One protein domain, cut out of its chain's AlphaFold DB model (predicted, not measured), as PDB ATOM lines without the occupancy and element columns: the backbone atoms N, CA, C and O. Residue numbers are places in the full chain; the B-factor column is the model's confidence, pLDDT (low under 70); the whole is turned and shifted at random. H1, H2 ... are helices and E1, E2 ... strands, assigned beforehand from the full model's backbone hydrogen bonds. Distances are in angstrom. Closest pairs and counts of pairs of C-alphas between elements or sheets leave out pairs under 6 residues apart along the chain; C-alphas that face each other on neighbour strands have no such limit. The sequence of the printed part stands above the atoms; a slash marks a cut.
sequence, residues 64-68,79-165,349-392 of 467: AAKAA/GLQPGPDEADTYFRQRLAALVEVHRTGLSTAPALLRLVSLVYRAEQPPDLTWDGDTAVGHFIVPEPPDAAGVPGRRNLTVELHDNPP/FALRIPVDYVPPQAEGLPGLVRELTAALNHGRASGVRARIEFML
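AT A GLANCE: This is residues 64 to 68, 79 to 165 and 349 to 392 of the 467 residues of an uncharacterized protein of Corallococcus carmarthensis (UniProt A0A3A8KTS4). A strongly twisted wall of five strands has H3 and H4 packed on one face, with no named helix on the other; H2 packs on H3 away from the sheet, and the short H1 is set apart. The printed part has 136 residues with four named helices and five named strands, along the chain H1 H2 H3 E1 E2 E3 E4 H4 E5. The sheet's order is E1 E2 E3 E4 E5, mixed, and the class is mixed, helices and strands. The whole is compact, with a radius of gyration of the C-alphas of 14.9 A and spans of 43 by 34 by 26 A.

IN THESE COORDINATES: The strands are E1, residues 127 to 131; E2, 134 to 145, 32.9 A; E3, 151 to 162, 35.0 A; E4, 349 to 354; and E5, 385 to 391, ending at C-alpha 391 (-33.953, -63.498, 53.377). The helices are H1, 64 to 68, from C-alpha 64 (-45.958, -34.791, 36.646); H2, 88 to 104, 24.2 A; H3, 109 to 119, 15.5 A; and H4, 364 to 379, 22.8 A.

HOW THE PARTS SIT: E1, E2 and E3 form a meander, each strand the antiparallel neighbour of the one before, with N 129 and O 136 at 2.9 A and N 139 and O 156 at 3.0 A. E4 is antiparallel to E3, with N 161 and O 350 at 2.9 A, and parallel to E5, with N 351 and O 387 at 2.8 A. E4, H4 and E5 make a strand-helix-strand unit, two parallel strands with a helix between, its crossover right-handed. H3 is over E2 and E3 at a height over the sheet of 8.3 A, and H4, on the same face, is over E5 at 8.6 A: two layers, helices on one face of a sheet. H3 and H4 touch, closest at the C-alphas of Leu 112 and Gly 379, 6.1 A, at a steep tilt of 39 degrees, opposite ways. H2 and H3, a helical hairpin, touch, closest at the C-alphas of Val 101 and Ala 111, 5.9 A. H1 and H2 are apart. In H1, H2, H3 and H4 every O i to N i+4 pair is within hydrogen-bond range.

THE WHOLE: The C-alphas farthest apart, those of Ala 148 and Gly 383, are 49.1 A apart. Residues 69 to 78 and 166 to 348 are not printed; the gaps between C-alphas are 14.1 A and 9.9 A. Of the links that are printed whole, none is long. Residues 144, 146 to 151 and 392 have pLDDT under 70.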
ATOM      1  N   ALA A  64     -46.164 -35.470  37.922       91.50
ATOM      2  CA  ALA A  64     -45.958 -34.791  36.646       91.50
ATOM      3  C   ALA A  64     -45.341 -33.392  36.822       91.50
ATOM      4  O   ALA A  64     -44.443 -33.022  36.067       91.50
ATOM      5  N   ALA A  65     -45.780 -32.627  37.827       92.38
ATOM      6  CA  ALA A  65     -45.201 -31.324  38.146       92.38
ATOM      7  C   ALA A  65     -43.764 -31.465  38.672       92.38
ATOM      8  O   ALA A  65     -42.869 -30.757  38.202       92.38
ATOM      9  N   LYS A  66     -43.517 -32.436  39.563       93.69
ATOM     10  CA  LYS A  66     -42.170 -32.748  40.063       93.69
ATOM     11  C   LYS A  66     -41.224 -33.127  38.926       93.69
ATOM     12  O   LYS A  66     -40.139 -32.560  38.826       93.69
ATOM     13  N   ALA A  67     -41.643 -34.014  38.025       91.00
ATOM     14  CA  ALA A  67     -40.850 -34.422  36.864       91.00
ATOM     15  C   ALA A  67     -40.617 -33.270  35.867       91.00
ATOM     16  O   ALA A  67     -39.547 -33.173  35.265       91.00
ATOM     17  N   ALA A  68     -41.594 -32.372  35.701       92.44
ATOM     18  CA  ALA A  68     -41.492 -31.228  34.796       92.44
ATOM     19  C   ALA A  68     -40.615 -30.082  35.329       92.44
ATOM     20  O   ALA A  68     -40.174 -29.260  34.514       92.44
ATOM     21  N   GLY A  79     -31.423 -41.037  35.363       84.56
ATOM     22  CA  GLY A  79     -32.470 -42.037  35.591       84.56
ATOM     23  C   GLY A  79     -33.170 -41.920  36.951       84.56
ATOM     24  O   GLY A  79     -33.886 -42.837  37.345       84.56
ATOM     25  N   LEU A  80     -32.993 -40.808  37.673       88.12
ATOM     26  CA  LEU A  80     -33.604 -40.575  38.979       88.12
ATOM     27  C   LEU A  80     -34.938 -39.835  38.825       88.12
ATOM     28  O   LEU A  80     -34.975 -38.722  38.301       88.12
ATOM     29  N   GLN A  81     -36.021 -40.430  39.326       88.75
ATOM     30  CA  GLN A  81     -37.355 -39.823  39.333       88.75
ATOM     31  C   GLN A  81     -37.768 -39.396  40.751       88.75
ATOM     32  O   GLN A  81     -37.430 -40.085  41.723       88.75
ATOM     33  N   PRO A  82     -38.474 -38.259  40.894       89.94
ATOM     34  CA  PRO A  82     -39.026 -37.836  42.174       89.94
ATOM     35  C   PRO A  82     -40.216 -38.725  42.542       89.94
ATOM     36  O   PRO A  82     -41.039 -39.038  41.684       89.94
ATOM     37  N   GLY A  83     -40.325 -39.130  43.806       85.19
ATOM     38  CA  GLY A  83     -41.480 -39.916  44.257       85.19
ATOM     39  C   GLY A  83     -42.611 -39.080  44.870       85.19
ATOM     40  O   GLY A  83     -42.501 -37.851  44.975       85.19
ATOM     41  N   PRO A  84     -43.700 -39.748  45.289       83.56
ATOM     42  CA  PRO A  84     -44.974 -39.098  45.606       83.56
ATOM     43  C   PRO A  84     -44.857 -38.115  46.768       83.56
ATOM     44  O   PRO A  84     -45.196 -36.957  46.577       83.56
ATOM     45  N   ASP A  85     -44.221 -38.499  47.876       84.00
ATOM     46  CA  ASP A  85     -44.117 -37.651  49.083       84.00
ATOM     47  C   ASP A  85     -42.738 -36.995  49.255       84.00
ATOM     48  O   ASP A  85     -42.331 -36.572  50.334       84.00
ATOM     49  N   GLU A  86     -41.953 -36.944  48.180       87.06
ATOM     50  CA  GLU A  86     -40.580 -36.452  48.239       87.06
ATOM     51  C   GLU A  86     -40.499 -34.931  48.100       87.06
ATOM     52  O   GLU A  86     -41.033 -34.366  47.143       87.06
ATOM     53  N   ALA A  87     -39.788 -34.287  49.026       90.69
ATOM     54  CA  ALA A  87     -39.429 -32.874  48.950       90.69
ATOM     55  C   ALA A  87     -38.146 -32.654  48.130       90.69
ATOM     56  O   ALA A  87     -37.286 -33.535  48.031       90.69
ATOM     57  N   ASP A  88     -37.979 -31.450  47.578       93.25
ATOM     58  CA  ASP A  88     -36.820 -31.118  46.745       93.25
ATOM     59  C   ASP A  88     -35.479 -31.213  47.488       93.25
ATOM     60  O   ASP A  88     -34.479 -31.606  46.892       93.25
ATOM     61  N   THR A  89     -35.445 -30.899  48.782       91.62
ATOM     62  CA  THR A  89     -34.245 -30.997  49.625       91.62
ATOM     63  C   THR A  89     -33.706 -32.424  49.669       91.62
ATOM     64  O   THR A  89     -32.520 -32.639  49.414       91.62
ATOM     65  N   TYR A  90     -34.579 -33.401  49.919       89.25
ATOM     66  CA  TYR A  90     -34.218 -34.816  49.935       89.25
ATOM     67  C   TYR A  90     -33.875 -35.324  48.530       89.25
ATOM     68  O   TYR A  90     -32.866 -36.007  48.343       89.25
ATOM     69  N   PHE A  91     -34.623 -34.899  47.507       92.06
ATOM     70  CA  PHE A  91     -34.312 -35.260  46.124       92.06
ATOM     71  C   PHE A  91     -32.925 -34.763  45.686       92.06
ATOM     72  O   PHE A  91     -32.181 -35.496  45.036       92.06
ATOM     73  N   ARG A  92     -32.523 -33.544  46.082       93.69
ATOM     74  CA  ARG A  92     -31.164 -33.028  45.830       93.69
ATOM     75  C   ARG A  92     -30.096 -33.881  46.510       93.69
ATOM     76  O   ARG A  92     -29.051 -34.110  45.906       93.69
ATOM     77  N   GLN A  93     -30.345 -34.356  47.732       91.12
ATOM     78  CA  GLN A  93     -29.425 -35.253  48.438       91.12
ATOM     79  C   GLN A  93     -29.294 -36.598  47.715       91.12
ATOM     80  O   GLN A  93     -28.174 -37.056  47.490       91.12
ATOM     81  N   ARG A  94     -30.413 -37.197  47.280       90.69
ATOM     82  CA  ARG A  94     -30.411 -38.432  46.478       90.69
ATOM     83  C   ARG A  94     -29.685 -38.253  45.149       90.69
ATOM     84  O   ARG A  94     -28.873 -39.101  44.788       90.69
ATOM     85  N   LEU A  95     -29.923 -37.142  44.453       92.12
ATOM     86  CA  LEU A  95     -29.236 -36.818  43.205       92.12
ATOM     87  C   LEU A  95     -27.725 -36.667  43.420       92.12
ATOM     88  O   LEU A  95     -26.945 -37.268  42.688       92.12
ATOM     89  N   ALA A  96     -27.306 -35.924  44.446       92.06
ATOM     90  CA  ALA A  96     -25.892 -35.771  44.781       92.06
ATOM     91  C   ALA A  96     -25.240 -37.120  45.126       92.06
ATOM     92  O   ALA A  96     -24.161 -37.426  44.627       92.06
ATOM     93  N   ALA A  97     -25.919 -37.958  45.916       90.31
ATOM     94  CA  ALA A  97     -25.442 -39.295  46.249       90.31
ATOM     95  C   ALA A  97     -25.281 -40.179  45.003       90.31
ATOM     96  O   ALA A  97     -24.260 -40.844  44.859       90.31
ATOM     97  N   LEU A  98     -26.250 -40.157  44.087       90.44
ATOM     98  CA  LEU A  98     -26.183 -40.915  42.839       90.44
ATOM     99  C   LEU A  98     -25.025 -40.444  41.945       90.44
ATOM    100  O   LEU A  98     -24.321 -41.273  41.370       90.44
ATOM    101  N   VAL A  99     -24.803 -39.132  41.841       89.88
ATOM    102  CA  VAL A  99     -23.685 -38.557  41.072       89.88
ATOM    103  C   VAL A  99     -22.336 -38.937  41.684       89.88
ATOM    104  O   VAL A  99     -21.419 -39.298  40.949       89.88
ATOM    105  N   GLU A 100     -22.210 -38.928  43.012       88.88
ATOM    106  CA  GLU A 100     -20.988 -39.394  43.679       88.88
ATOM    107  C   GLU A 100     -20.709 -40.872  43.387       88.88
ATOM    108  O   GLU A 100     -19.570 -41.214  43.080       88.88
ATOM    109  N   VAL A 101     -21.735 -41.731  43.374       89.19
ATOM    110  CA  VAL A 101     -21.572 -43.143  42.984       89.19
ATOM    111  C   VAL A 101     -21.073 -43.273  41.538       89.19
ATOM    112  O   VAL A 101     -20.189 -44.082  41.256       89.19
ATOM    113  N   HIS A 102     -21.576 -42.449  40.612       86.50
ATOM    114  CA  HIS A 102     -21.062 -42.424  39.236       86.50
ATOM    115  C   HIS A 102     -19.593 -41.990  39.175       86.50
ATOM    116  O   HIS A 102     -18.841 -42.489  38.341       86.50
ATOM    117  N   ARG A 103     -19.179 -41.072  40.054       86.06
ATOM    118  CA  ARG A 103     -17.807 -40.558  40.108       86.06
ATOM    119  C   ARG A 103     -16.819 -41.580  40.675       86.06
ATOM    120  O   ARG A 103     -15.675 -41.608  40.232       86.06
ATOM    121  N   THR A 104     -17.232 -42.379  41.657       81.62
ATOM    122  CA  THR A 104     -16.364 -43.359  42.332       81.62
ATOM    123  C   THR A 104     -16.334 -44.726  41.651       81.62
ATOM    124  O   THR A 104     -15.359 -45.454  41.819       81.62
ATOM    125  N   GLY A 105     -17.352 -45.055  40.851       82.38
ATOM    126  CA  GLY A 105     -17.431 -46.286  40.066       82.38
ATOM    127  C   GLY A 105     -18.613 -47.160  40.480       82.38
ATOM    128  O   GLY A 105     -18.742 -47.556  41.635       82.38
ATOM    129  N   LEU A 106     -19.459 -47.496  39.505       84.25
ATOM    130  CA  LEU A 106     -20.766 -48.134  39.710       84.25
ATOM    131  C   LEU A 106     -20.714 -49.632  40.055       84.25
ATOM    132  O   LEU A 106     -21.630 -50.141  40.693       84.25
ATOM    133  N   SER A 107     -19.650 -50.329  39.655       82.50
ATOM    134  CA  SER A 107     -19.583 -51.796  39.680       82.50
ATOM    135  C   SER A 107     -18.996 -52.389  40.962       82.50
ATOM    136  O   SER A 107     -18.696 -53.578  40.999       82.50
ATOM    137  N   THR A 108     -18.764 -51.577  41.994       87.75
ATOM    138  CA  THR A 108     -18.201 -52.047  43.269       87.75
ATOM    139  C   THR A 108     -19.319 -52.430  44.240       87.75
ATOM    140  O   THR A 108     -20.386 -51.818  44.218       87.75
ATOM    141  N   ALA A 109     -19.087 -53.400  45.131       89.31
ATOM    142  CA  ALA A 109     -20.072 -53.775  46.153       89.31
ATOM    143  C   ALA A 109     -20.569 -52.571  46.994       89.31
ATOM    144  O   ALA A 109     -21.784 -52.418  47.132       89.31
ATOM    145  N   PRO A 110     -19.702 -51.636  47.451       90.94
ATOM    146  CA  PRO A 110     -20.147 -50.409  48.113       90.94
ATOM    147  C   PRO A 110     -21.063 -49.532  47.252       90.94
ATOM    148  O   PRO A 110     -22.046 -48.991  47.752       90.94
ATOM    149  N   ALA A 111     -20.769 -49.397  45.956       90.75
ATOM    150  CA  ALA A 111     -21.599 -48.630  45.032       90.75
ATOM    151  C   ALA A 111     -22.964 -49.288  44.808       90.75
ATOM    152  O   ALA A 111     -23.985 -48.603  44.865       90.75
ATOM    153  N   LEU A 112     -23.002 -50.610  44.619       92.19
ATOM    154  CA  LEU A 112     -24.243 -51.368  44.464       92.19
ATOM    155  C   LEU A 112     -25.112 -51.272  45.722       92.19
ATOM    156  O   LEU A 112     -26.292 -50.940  45.626       92.19
ATOM    157  N   LEU A 113     -24.531 -51.457  46.909       93.25
ATOM    158  CA  LEU A 113     -25.243 -51.302  48.180       93.25
ATOM    159  C   LEU A 113     -25.701 -49.856  48.412       93.25
ATOM    160  O   LEU A 113     -26.796 -49.620  48.927       93.25
ATOM    161  N   ARG A 114     -24.928 -48.865  47.950       92.44
ATOM    162  CA  ARG A 114     -25.357 -47.463  47.951       92.44
ATOM    163  C   ARG A 114     -26.564 -47.243  47.038       92.44
ATOM    164  O   ARG A 114     -27.508 -46.589  47.472       92.44
ATOM    165  N   LEU A 115     -26.579 -47.799  45.826       91.81
ATOM    166  CA  LEU A 115     -27.739 -47.739  44.927       91.81
ATOM    167  C   LEU A 115     -28.974 -48.398  45.556       91.81
ATOM    168  O   LEU A 115     -30.051 -47.807  45.530       91.81
ATOM    169  N   VAL A 116     -28.809 -49.558  46.196       92.75
ATOM    170  CA  VAL A 116     -29.881 -50.241  46.939       92.75
ATOM    171  C   VAL A 116     -30.428 -49.342  48.051       92.75
ATOM    172  O   VAL A 116     -31.638 -49.131  48.119       92.75
ATOM    173  N   SER A 117     -29.566 -48.713  48.858       92.75
ATOM    174  CA  SER A 117     -30.007 -47.781  49.911       92.75
ATOM    175  C   SER A 117     -30.827 -46.597  49.367       92.75
ATOM    176  O   SER A 117     -31.748 -46.120  50.027       92.75
ATOM    177  N   LEU A 118     -30.540 -46.136  48.139       90.81
ATOM    178  CA  LEU A 118     -31.278 -45.048  47.485       90.81
ATOM    179  C   LEU A 118     -32.670 -45.477  47.000       90.81
ATOM    180  O   LEU A 118     -33.572 -44.636  46.984       90.81
ATOM    181  N   VAL A 119     -32.851 -46.747  46.618       90.44
ATOM    182  CA  VAL A 119     -34.168 -47.337  46.298       90.44
ATOM    183  C   VAL A 119     -35.016 -47.441  47.568       90.44
ATOM    184  O   VAL A 119     -36.164 -47.000  47.598       90.44
ATOM    185  N   TYR A 120     -34.408 -47.906  48.662       89.75
ATOM    186  CA  TYR A 120     -35.051 -47.962  49.978       89.75
ATOM    187  C   TYR A 120     -35.277 -46.592  50.636       89.75
ATOM    188  O   TYR A 120     -35.925 -46.528  51.676       89.75
ATOM    189  N   ARG A 121     -34.779 -45.496  50.041       88.00
ATOM    190  CA  ARG A 121     -34.814 -44.141  50.620       88.00
ATOM    191  C   ARG A 121     -34.247 -44.088  52.037       88.00
ATOM    192  O   ARG A 121     -34.824 -43.482  52.937       88.00
ATOM    193  N   ALA A 122     -33.093 -44.719  52.212       88.69
ATOM    194  CA  ALA A 122     -32.381 -44.687  53.475       88.69
ATOM    195  C   ALA A 122     -32.091 -43.243  53.925       88.69
ATOM    196  O   ALA A 122     -31.833 -42.356  53.100       88.69
ATOM    197  N   GLU A 123     -32.111 -43.014  55.238       86.56
ATOM    198  CA  GLU A 123     -31.775 -41.713  55.834       86.56
ATOM    199  C   GLU A 123     -30.264 -41.420  55.742       86.56
ATOM    200  O   GLU A 123     -29.854 -40.262  55.627       86.56
ATOM    201  N   GLN A 124     -29.434 -42.467  55.724       88.19
ATOM    202  CA  GLN A 124     -27.975 -42.382  55.652       88.19
ATOM    203  C   GLN A 124     -27.381 -43.320  54.584       88.19
ATOM    204  O   GLN A 124     -28.060 -44.226  54.095       88.19
ATOM    205  N   PRO A 125     -26.111 -43.115  54.175       87.94
ATOM    206  CA  PRO A 125     -25.355 -44.150  53.472       87.94
ATOM    207  C   PRO A 125     -25.288 -45.470  54.244       87.94
ATOM    208  O   PRO A 125     -25.312 -45.448  55.470       87.94
ATOM    209  N   PRO A 126     -25.211 -46.605  53.523       91.75
ATOM    210  CA  PRO A 126     -25.075 -47.899  54.158       91.75
ATOM    211  C   PRO A 126     -23.714 -48.008  54.843       91.75
ATOM    212  O   PRO A 126     -22.683 -47.735  54.223       91.75
ATOM    213  N   ASP A 127     -23.729 -48.450  56.094       93.06
ATOM    214  CA  ASP A 127     -22.536 -48.905  56.790       93.06
ATOM    215  C   ASP A 127     -22.198 -50.305  56.277       93.06
ATOM    216  O   ASP A 127     -23.043 -51.204  56.278       93.06
ATOM    217  N   LEU A 128     -20.974 -50.468  55.776       91.44
ATOM    218  CA  LEU A 128     -20.524 -51.689  55.116       91.44
ATOM    219  C   LEU A 128     -19.688 -52.546  56.058       91.44
ATOM    220  O   LEU A 128     -18.689 -52.087  56.612       91.44
ATOM    221  N   THR A 129     -20.063 -53.811  56.160       92.81
ATOM    222  CA  THR A 129     -19.298 -54.867  56.824       92.81
ATOM    223  C   THR A 129     -19.068 -56.014  55.838       92.81
ATOM    224  O   THR A 129     -19.757 -56.128  54.825       92.81
ATOM    225  N   TRP A 130     -18.043 -56.827  56.086       89.81
ATOM    226  CA  TRP A 130     -17.719 -57.991  55.261       89.81
ATOM    227  C   TRP A 130     -17.805 -59.243  56.124       89.81
ATOM    228  O   TRP A 130     -17.195 -59.282  57.194       89.81
ATOM    229  N   ASP A 131     -18.545 -60.239  55.650       86.56
ATOM    230  CA  ASP A 131     -18.622 -61.574  56.241       86.56
ATOM    231  C   ASP A 131     -18.129 -62.593  55.207       86.56
ATOM    232  O   ASP A 131     -18.838 -62.948  54.262       86.56
ATOM    233  N   GLY A 132     -16.852 -62.972  55.318       84.81
ATOM    234  CA  GLY A 132     -16.158 -63.723  54.271       84.81
ATOM    235  C   GLY A 132     -16.216 -62.993  52.923       84.81
ATOM    236  O   GLY A 132     -15.796 -61.838  52.823       84.81
ATOM    237  N   ASP A 133     -16.780 -63.657  51.913       82.38
ATOM    238  CA  ASP A 133     -16.963 -63.127  50.553       82.38
ATOM    239  C   ASP A 133     -18.286 -62.354  50.366       82.38
ATOM    240  O   ASP A 133     -18.637 -61.945  49.258       82.38
ATOM    241  N   THR A 134     -19.038 -62.130  51.449       88.31
ATOM    242  CA  THR A 134     -20.317 -61.412  51.425       88.31
ATOM    243  C   THR A 134     -20.140 -59.972  51.888       88.31
ATOM    244  O   THR A 134     -19.667 -59.715  52.997       88.31
ATOM    245  N   ALA A 135     -20.586 -59.014  51.075       92.44
ATOM    246  CA  ALA A 135     -20.690 -57.619  51.496       92.44
ATOM    247  C   ALA A 135     -22.054 -57.373  52.148       92.44
ATOM    248  O   ALA A 135     -23.096 -57.545  51.515       92.44
ATOM    249  N   VAL A 136     -22.059 -56.923  53.396       93.19
ATOM    250  CA  VAL A 136     -23.274 -56.662  54.168       93.19
ATOM    251  C   VAL A 136     -23.454 -55.154  54.318       93.19
ATOM    252  O   VAL A 136     -22.542 -54.431  54.716       93.19
ATOM    253  N   GLY A 137     -24.632 -54.658  53.941       92.88
ATOM    254  CA  GLY A 137     -24.999 -53.250  54.039       92.88
ATOM    255  C   GLY A 137     -26.053 -53.025  55.115       92.88
ATOM    256  O   GLY A 137     -27.128 -53.623  55.056       92.88
ATOM    257  N   HIS A 138     -25.770 -52.120  56.050       93.06
ATOM    258  CA  HIS A 138     -26.692 -51.718  57.113       93.06
ATOM    259  C   HIS A 138     -27.141 -50.270  56.924       93.06
ATOM    260  O   HIS A 138     -26.310 -49.375  56.791       93.06
ATOM    261  N   PHE A 139     -28.445 -50.003  56.921       92.94
ATOM    262  CA  PHE A 139     -28.964 -48.634  56.820       92.94
ATOM    263  C   PHE A 139     -30.337 -48.481  57.476       92.94
ATOM    264  O   PHE A 139     -31.089 -49.446  57.605       92.94
ATOM    265  N   ILE A 140     -30.671 -47.252  57.883       90.56
ATOM    266  CA  ILE A 140     -31.982 -46.917  58.450       90.56
ATOM    267  C   ILE A 140     -32.927 -46.472  57.342       90.56
ATOM    268  O   ILE A 140     -32.574 -45.625  56.517       90.56
ATOM    269  N   VAL A 141     -34.140 -47.012  57.367       88.50
ATOM    270  CA  VAL A 141     -35.255 -46.619  56.503       88.50
ATOM    271  C   VAL A 141     -36.404 -46.029  57.324       88.50
ATOM    272  O   VAL A 141     -36.591 -46.420  58.483       88.50
ATOM    273  N   PRO A 142     -37.186 -45.107  56.736       83.06
ATOM    274  CA  PRO A 142     -38.394 -44.599  57.368       83.06
ATOM    275  C   PRO A 142     -39.496 -45.665  57.364       83.06
ATOM    276  O   PRO A 142     -39.739 -46.327  56.354       83.06
ATOM    277  N   GLU A 143     -40.189 -45.820  58.482       78.62
ATOM    278  CA  GLU A 143     -41.409 -46.623  58.576       78.62
ATOM    279  C   GLU A 143     -42.657 -45.734  58.534       78.62
ATOM    280  O   GLU A 143     -42.571 -44.531  58.816       78.62
ATOM    281  N   PRO A 144     -43.825 -46.306  58.175       68.56
ATOM    282  CA  PRO A 144     -45.092 -45.619  58.356       68.56
ATOM    283  C   PRO A 144     -45.200 -45.116  59.801       68.56
ATOM    284  O   PRO A 144     -44.734 -45.799  60.719       68.56
ATOM    285  N   PRO A 145     -45.767 -43.922  60.025       70.38
ATOM    286  CA  PRO A 145     -45.950 -43.429  61.375       70.38
ATOM    287  C   PRO A 145     -46.847 -44.378  62.174       70.38
ATOM    288  O   PRO A 145     -47.806 -44.934  61.637       70.38
ATOM    289  N   ASP A 146     -46.528 -44.550  63.455       69.69
ATOM    290  CA  ASP A 146     -47.343 -45.337  64.377       69.69
ATOM    291  C   ASP A 146     -48.734 -44.704  64.595       69.69
ATOM    292  O   ASP A 146     -49.033 -43.602  64.120       69.69
ATOM    293  N   ALA A 147     -49.607 -45.375  65.350       65.69
ATOM    294  CA  ALA A 147     -50.943 -44.858  65.671       65.69
ATOM    295  C   ALA A 147     -50.925 -43.488  66.391       65.69
ATOM    296  O   ALA A 147     -51.947 -42.802  66.435       65.69
ATOM    297  N   ALA A 148     -49.776 -43.073  66.940       69.94
ATOM    298  CA  ALA A 148     -49.562 -41.775  67.574       69.94
ATOM    299  C   ALA A 148     -48.994 -40.712  66.609       69.94
ATOM    300  O   ALA A 148     -48.792 -39.563  67.012       69.94
ATOM    301  N   GLY A 149     -48.769 -41.056  65.338       66.00
ATOM    302  CA  GLY A 149     -48.241 -40.161  64.313       66.00
ATOM    303  C   GLY A 149     -46.721 -39.979  64.365       66.00
ATOM    304  O   GLY A 149     -46.204 -39.064  63.720       66.00
ATOM    305  N   VAL A 150     -45.996 -40.804  65.127       69.38
ATOM    306  CA  VAL A 150     -44.534 -40.736  65.228       69.38
ATOM    307  C   VAL A 150     -43.922 -41.535  64.077       69.38
ATOM    308  O   VAL A 150     -44.203 -42.727  63.963       69.38
ATOM    309  N   PRO A 151     -43.082 -40.925  63.218       69.38
ATOM    310  CA  PRO A 151     -42.423 -41.646  62.135       69.38
ATOM    311  C   PRO A 151     -41.490 -42.715  62.710       69.38
ATOM    312  O   PRO A 151     -40.547 -42.400  63.445       69.38
ATOM    313  N   GLY A 152     -41.763 -43.975  62.376       75.94
ATOM    314  CA  GLY A 152     -40.921 -45.098  62.763       75.94
ATOM    315  C   GLY A 152     -39.588 -45.085  62.014       75.94
ATOM    316  O   GLY A 152     -39.454 -44.510  60.929       75.94
ATOM    317  N   ARG A 153     -38.581 -45.737  62.596       84.00
ATOM    318  CA  ARG A 153     -37.276 -45.954  61.968       84.00
ATOM    319  C   ARG A 153     -36.890 -47.405  62.111       84.00
ATOM    320  O   ARG A 153     -36.915 -47.943  63.216       84.00
ATOM    321  N   ARG A 154     -36.435 -47.995  61.011       85.25
ATOM    322  CA  ARG A 154     -36.036 -49.395  60.982       85.25
ATOM    323  C   ARG A 154     -34.636 -49.578  60.444       85.25
ATOM    324  O   ARG A 154     -34.296 -49.061  59.387       85.25
ATOM    325  N   ASN A 155     -33.854 -50.383  61.152       88.44
ATOM    326  CA  ASN A 155     -32.582 -50.881  60.650       88.44
ATOM    327  C   ASN A 155     -32.851 -52.010  59.652       88.44
ATOM    328  O   ASN A 155     -33.455 -53.027  60.004       88.44
ATOM    329  N   LEU A 156     -32.393 -51.834  58.418       89.88
ATOM    330  CA  LEU A 156     -32.340 -52.894  57.425       89.88
ATOM    331  C   LEU A 156     -30.912 -53.375  57.244       89.88
ATOM    332  O   LEU A 156     -29.965 -52.590  57.212       89.88
ATOM    333  N   THR A 157     -30.811 -54.683  57.064       91.31
ATOM    334  CA  THR A 157     -29.605 -55.363  56.618       91.31
ATOM    335  C   THR A 157     -29.915 -55.969  55.260       91.31
ATOM    336  O   THR A 157     -30.981 -56.558  55.079       91.31
ATOM    337  N   VAL A 158     -29.005 -55.807  54.309       92.81
ATOM    338  CA  VAL A 158     -29.035 -56.471  53.003       92.81
ATOM    339  C   VAL A 158     -27.664 -57.075  52.737       92.81
ATOM    340  O   VAL A 158     -26.651 -56.524  53.170       92.81
ATOM    341  N   GLU A 159     -27.621 -58.188  52.019       93.75
ATOM    342  CA  GLU A 159     -26.375 -58.904  51.741       93.75
ATOM    343  C   GLU A 159     -26.139 -58.974  50.237       93.75
ATOM    344  O   GLU A 159     -27.064 -59.220  49.467       93.75
ATOM    345  N   LEU A 160     -24.899 -58.779  49.810       92.81
ATOM    346  CA  LEU A 160     -24.468 -58.938  48.434       92.81
ATOM    347  C   LEU A 160     -23.450 -60.077  48.372       92.81
ATOM    348  O   LEU A 160     -22.337 -59.951  48.876       92.81
ATOM    349  N   HIS A 161     -23.862 -61.175  47.749       90.38
ATOM    350  CA  HIS A 161     -23.068 -62.387  47.573       90.38
ATOM    351  C   HIS A 161     -22.465 -62.393  46.175       90.38
ATOM    352  O   HIS A 161     -23.206 -62.265  45.194       90.38
ATOM    353  N   ASP A 162     -21.148 -62.552  46.078       87.31
ATOM    354  CA  ASP A 162     -20.474 -62.760  44.796       87.31
ATOM    355  C   ASP A 162     -20.482 -64.249  44.418       87.31
ATOM    356  O   ASP A 162     -20.277 -65.112  45.264       87.31
ATOM    357  N   ASN A 163     -20.765 -64.541  43.148       85.81
ATOM    358  CA  ASN A 163     -20.902 -65.875  42.554       85.81
ATOM    359  C   ASN A 163     -21.668 -66.869  43.450       85.81
ATOM    360  O   ASN A 163     -21.114 -67.866  43.909       85.81
ATOM    361  N   PRO A 164     -22.965 -66.626  43.717       84.69
ATOM    362  CA  PRO A 164     -23.715 -67.445  44.652       84.69
ATOM    363  C   PRO A 164     -23.899 -68.879  44.119       84.69
ATOM    364  O   PRO A 164     -24.048 -69.078  42.902       84.69
ATOM    365  N   PRO A 165     -23.976 -69.888  45.009       84.88
ATOM    366  CA  PRO A 165     -24.287 -71.252  44.612       84.88
ATOM    367  C   PRO A 165     -25.694 -71.305  44.009       84.88
ATOM    368  O   PRO A 165     -26.643 -70.690  44.506       84.88
ATOM    369  N   PHE A 349     -23.952 -61.973  40.790       90.25
ATOM    370  CA  PHE A 349     -24.082 -61.607  42.199       90.25
ATOM    371  C   PHE A 349     -25.544 -61.701  42.629       90.25
ATOM    372  O   PHE A 349     -26.454 -61.420  41.838       90.25
ATOM    373  N   ALA A 350     -25.777 -62.081  43.882       91.88
ATOM    374  CA  ALA A 350     -27.102 -62.086  44.489       91.88
ATOM    375  C   ALA A 350     -27.210 -61.001  45.559       91.88
ATOM    376  O   ALA A 350     -26.418 -60.957  46.495       91.88
ATOM    377  N   LEU A 351     -28.221 -60.144  45.430       94.31
ATOM    378  CA  LEU A 351     -28.663 -59.256  46.497       94.31
ATOM    379  C   LEU A 351     -29.733 -59.978  47.319       94.31
ATOM    380  O   LEU A 351     -30.842 -60.195  46.828       94.31
ATOM    381  N   ARG A 352     -29.430 -60.307  48.571       92.44
ATOM    382  CA  ARG A 352     -30.390 -60.858  49.526       92.44
ATOM    383  C   ARG A 352     -31.037 -59.717  50.299       92.44
ATOM    384  O   ARG A 352     -30.354 -58.935  50.961       92.44
ATOM    385  N   ILE A 353     -32.359 -59.618  50.199       91.12
ATOM    386  CA  ILE A 353     -33.155 -58.577  50.852       91.12
ATOM    387  C   ILE A 353     -34.138 -59.173  51.860       91.12
ATOM    388  O   ILE A 353     -34.642 -60.281  51.654       91.12
ATOM    389  N   PRO A 354     -34.447 -58.450  52.943       86.62
ATOM    390  CA  PRO A 354     -35.450 -58.884  53.902       86.62
ATOM    391  C   PRO A 354     -36.863 -58.751  53.303       86.62
ATOM    392  O   PRO A 354     -37.201 -57.721  52.722       86.62
ATOM    393  N   VAL A 355     -37.689 -59.798  53.422       81.12
ATOM    394  CA  VAL A 355     -39.071 -59.826  52.874       81.12
ATOM    395  C   VAL A 355     -40.042 -58.999  53.716       81.12
ATOM    396  O   VAL A 355     -41.059 -58.519  53.227       81.12
ATOM    397  N   ASP A 356     -39.715 -58.821  54.989       79.81
ATOM    398  CA  ASP A 356     -40.564 -58.223  56.018       79.81
ATOM    399  C   ASP A 356     -40.578 -56.684  55.997       79.81
ATOM    400  O   ASP A 356     -41.156 -56.058  56.887       79.81
ATOM    401  N   TYR A 357     -39.943 -56.062  55.001       83.56
ATOM    402  CA  TYR A 357     -40.032 -54.627  54.775       83.56
ATOM    403  C   TYR A 357     -40.090 -54.300  53.281       83.56
ATOM    404  O   TYR A 357     -39.126 -54.483  52.533       83.56
ATOM    405  N   VAL A 358     -41.224 -53.737  52.871       84.50
ATOM    406  CA  VAL A 358     -41.406 -53.105  51.568       84.50
ATOM    407  C   VAL A 358     -41.602 -51.615  51.822       84.50
ATOM    408  O   VAL A 358     -42.507 -51.251  52.575       84.50
ATOM    409  N   PRO A 359     -40.772 -50.739  51.236       83.12
ATOM    410  CA  PRO A 359     -40.909 -49.320  51.479       83.12
ATOM    411  C   PRO A 359     -42.238 -48.809  50.892       83.12
ATOM    412  O   PRO A 359     -42.635 -49.261  49.817       83.12
ATOM    413  N   PRO A 360     -42.917 -47.850  51.546       78.12
ATOM    414  CA  PRO A 360     -44.284 -47.449  51.197       78.12
ATOM    415  C   PRO A 360     -44.409 -46.854  49.789       78.12
ATOM    416  O   PRO A 360     -45.472 -46.921  49.181       78.12
ATOM    417  N   GLN A 361     -43.324 -46.288  49.248       77.19
ATOM    418  CA  GLN A 361     -43.296 -45.787  47.874       77.19
ATOM    419  C   GLN A 361     -43.276 -46.888  46.807       77.19
ATOM    420  O   GLN A 361     -43.558 -46.596  45.646       77.19
ATOM    421  N   ALA A 362     -42.904 -48.120  47.164       80.12
ATOM    422  CA  ALA A 362     -42.925 -49.228  46.226       80.12
ATOM    423  C   ALA A 362     -44.365 -49.729  46.067       80.12
ATOM    424  O   ALA A 362     -45.089 -49.898  47.046       80.12
ATOM    425  N   GLU A 363     -44.770 -50.023  44.830       82.06
ATOM    426  CA  GLU A 363     -46.062 -50.643  44.487       82.06
ATOM    427  C   GLU A 363     -46.099 -52.132  44.924       82.06
ATOM    428  O   GLU A 363     -46.319 -53.037  44.118       82.06
ATOM    429  N   GLY A 364     -45.800 -52.408  46.197       84.94
ATOM    430  CA  GLY A 364     -45.615 -53.743  46.760       84.94
ATOM    431  C   GLY A 364     -44.246 -54.371  46.466       84.94
ATOM    432  O   GLY A 364     -43.360 -53.775  45.847       84.94
ATOM    433  N   LEU A 365     -44.078 -55.623  46.907       86.62
ATOM    434  CA  LEU A 365     -42.848 -56.402  46.720       86.62
ATOM    435  C   LEU A 365     -42.430 -56.537  45.237       86.62
ATOM    436  O   LEU A 365     -41.250 -56.338  44.947       86.62
ATOM    437  N   PRO A 366     -43.337 -56.783  44.264       88.38
ATOM    438  CA  PRO A 366     -42.957 -56.808  42.849       88.38
ATOM    439  C   PRO A 366     -42.422 -55.461  42.345       88.38
ATOM    440  O   PRO A 366     -41.475 -55.427  41.557       88.38
ATOM    441  N   GLY A 367     -42.999 -54.349  42.819       86.25
ATOM    442  CA  GLY A 367     -42.532 -52.997  42.510       86.25
ATOM    443  C   GLY A 367     -41.120 -52.751  43.040       86.25
ATOM    444  O   GLY A 367     -40.250 -52.315  42.287       86.25
ATOM    445  N   LEU A 368     -40.866 -53.136  44.293       89.75
ATOM    446  CA  LEU A 368     -39.541 -53.058  44.911       89.75
ATOM    447  C   LEU A 368     -38.506 -53.893  44.146       89.75
ATOM    448  O   LEU A 368     -37.434 -53.394  43.811       89.75
ATOM    449  N   VAL A 369     -38.827 -55.150  43.825       91.69
ATOM    450  CA  VAL A 369     -37.936 -56.040  43.061       91.69
ATOM    451  C   VAL A 369     -37.617 -55.444  41.693       91.69
ATOM    452  O   VAL A 369     -36.464 -55.486  41.266       91.69
ATOM    453  N   ARG A 370     -38.601 -54.843  41.012       90.31
ATOM    454  CA  ARG A 370     -38.400 -54.151  39.729       90.31
ATOM    455  C   ARG A 370     -37.431 -52.976  39.869       90.31
ATOM    456  O   ARG A 370     -36.517 -52.854  39.055       90.31
ATOM    457  N   GLU A 371     -37.604 -52.136  40.886       89.94
ATOM    458  CA  GLU A 371     -36.738 -50.974  41.131       89.94
ATOM    459  C   GLU A 371     -35.315 -51.374  41.526       89.94
ATOM    460  O   GLU A 371     -34.351 -50.853  40.965       89.94
ATOM    461  N   LEU A 372     -35.167 -52.351  42.423       92.88
ATOM    462  CA  LEU A 372     -33.865 -52.905  42.794       92.88
ATOM    463  C   LEU A 372     -33.180 -53.553  41.591       92.88
ATOM    464  O   LEU A 372     -32.004 -53.307  41.349       92.88
ATOM    465  N   THR A 373     -33.917 -54.316  40.783       92.69
ATOM    466  CA  THR A 373     -33.383 -54.917  39.553       92.69
ATOM    467  C   THR A 373     -32.906 -53.840  38.583       92.69
ATOM    468  O   THR A 373     -31.833 -53.978  37.997       92.69
ATOM    469  N   ALA A 374     -33.656 -52.747  38.419       89.88
ATOM    470  CA  ALA A 374     -33.244 -51.619  37.589       89.88
ATOM    471  C   ALA A 374     -31.974 -50.943  38.132       89.88
ATOM    472  O   ALA A 374     -31.041 -50.703  37.367       89.88
ATOM    473  N   ALA A 375     -31.896 -50.707  39.444       89.88
ATOM    474  CA  ALA A 375     -30.729 -50.113  40.092       89.88
ATOM    475  C   ALA A 375     -29.476 -51.001  39.971       89.88
ATOM    476  O   ALA A 375     -28.403 -50.515  39.612       89.88
ATOM    477  N   LEU A 376     -29.608 -52.311  40.196       91.62
ATOM    478  CA  LEU A 376     -28.513 -53.272  40.037       91.62
ATOM    479  C   LEU A 376     -28.084 -53.408  38.572       91.62
ATOM    480  O   LEU A 376     -26.892 -53.463  38.288       91.62
ATOM    481  N   ASN A 377     -29.030 -53.412  37.627       89.44
ATOM    482  CA  ASN A 377     -28.720 -53.428  36.195       89.44
ATOM    483  C   ASN A 377     -28.024 -52.148  35.723       89.44
ATOM    484  O   ASN A 377     -27.211 -52.215  34.806       89.44
ATOM    485  N   HIS A 378     -28.327 -51.009  36.347       87.12
ATOM    486  CA  HIS A 378     -27.629 -49.748  36.103       87.12
ATOM    487  C   HIS A 378     -26.192 -49.777  36.639       87.12
ATOM    488  O   HIS A 378     -25.285 -49.248  36.003       87.12
ATOM    489  N   GLY A 379     -25.981 -50.399  37.805       84.56
ATOM    490  CA  GLY A 379     -24.676 -50.445  38.465       84.56
ATOM    491  C   GLY A 379     -23.717 -51.534  37.964       84.56
ATOM    492  O   GLY A 379     -22.498 -51.364  38.003       84.56
ATOM    493  N   ARG A 380     -24.247 -52.674  37.507       87.44
ATOM    494  CA  ARG A 380     -23.444 -53.860  37.174       87.44
ATOM    495  C   ARG A 380     -22.572 -53.675  35.932       87.44
ATOM    496  O   ARG A 380     -22.925 -52.972  34.988       87.44
ATOM    497  N   ALA A 381     -21.478 -54.429  35.881       84.75
ATOM    498  CA  ALA A 381     -20.697 -54.572  34.660       84.75
ATOM    499  C   ALA A 381     -21.474 -55.342  33.568       84.75
ATOM    500  O   ALA A 381     -22.382 -56.140  33.839       84.75
ATOM    501  N   SER A 382     -21.103 -55.108  32.306       83.06
ATOM    502  CA  SER A 382     -21.634 -55.872  31.172       83.06
ATOM    503  C   SER A 382     -21.266 -57.352  31.304       83.06
ATOM    504  O   SER A 382     -20.156 -57.679  31.712       83.06
ATOM    505  N   GLY A 383     -22.200 -58.247  30.983       80.94
ATOM    506  CA  GLY A 383     -22.013 -59.696  31.120       80.94
ATOM    507  C   GLY A 383     -22.247 -60.246  32.531       80.94
ATOM    508  O   GLY A 383     -22.514 -61.436  32.656       80.94
ATOM    509  N   VAL A 384     -22.252 -59.398  33.569       87.06
ATOM    510  CA  VAL A 384     -22.579 -59.818  34.940       87.06
ATOM    511  C   VAL A 384     -24.093 -59.959  35.103       87.06
ATOM    512  O   VAL A 384     -24.846 -59.104  34.631       87.06
ATOM    513  N   ARG A 385     -24.570 -61.017  35.757       87.44
ATOM    514  CA  ARG A 385     -25.989 -61.214  36.086       87.44
ATOM    515  C   ARG A 385     -26.260 -60.774  37.523       87.44
ATOM    516  O   ARG A 385     -25.494 -61.081  38.427       87.44
ATOM    517  N   ALA A 386     -27.362 -60.061  37.727       89.88
ATOM    518  CA  ALA A 386     -27.845 -59.694  39.052       89.88
ATOM    519  C   ALA A 386     -29.048 -60.575  39.404       89.88
ATOM    520  O   ALA A 386     -29.987 -60.677  38.611       89.88
ATOM    521  N   ARG A 387     -29.024 -61.195  40.583       89.56
ATOM    522  CA  ARG A 387     -30.147 -61.937  41.169       89.56
ATOM    523  C   ARG A 387     -30.627 -61.205  42.416       89.56
ATOM    524  O   ARG A 387     -29.821 -60.631  43.140       89.56
ATOM    525  N   ILE A 388     -31.932 -61.232  42.668       90.75
ATOM    526  CA  ILE A 388     -32.496 -60.816  43.954       90.75
ATOM    527  C   ILE A 388     -33.004 -62.065  44.651       90.75
ATOM    528  O   ILE A 388     -33.698 -62.883  44.049       90.75
ATOM    529  N   GLU A 389     -32.639 -62.199  45.914       89.56
ATOM    530  CA  GLU A 389     -33.046 -63.288  46.782       89.56
ATOM    531  C   GLU A 389     -33.697 -62.750  48.039       89.56
ATOM    532  O   GLU A 389     -33.458 -61.622  48.471       89.56
ATOM    533  N   PHE A 390     -34.504 -63.594  48.653       88.94
ATOM    534  CA  PHE A 390     -35.260 -63.240  49.831       88.94
ATOM    535  C   PHE A 390     -34.636 -63.878  51.064       88.94
ATOM    536  O   PHE A 390     -34.469 -65.095  51.141       88.94
ATOM    537  N   MET A 391     -34.308 -63.043  52.044       81.19
ATOM    538  CA  MET A 391     -33.953 -63.498  53.377       81.19
ATOM    539  C   MET A 391     -35.241 -63.862  54.104       81.19
ATOM    540  O   MET A 391     -35.991 -62.993  54.553       81.19
ATOM    541  N   LEU A 392     -35.499 -65.163  54.199       67.75
ATOM    542  CA  LEU A 392     -36.470 -65.693  55.141       67.75
ATOM    543  C   LEU A 392     -35.852 -65.539  56.530       67.75
ATOM    544  O   LEU A 392     -34.911 -66.255  56.873       67.75
TER     545      LEU A 392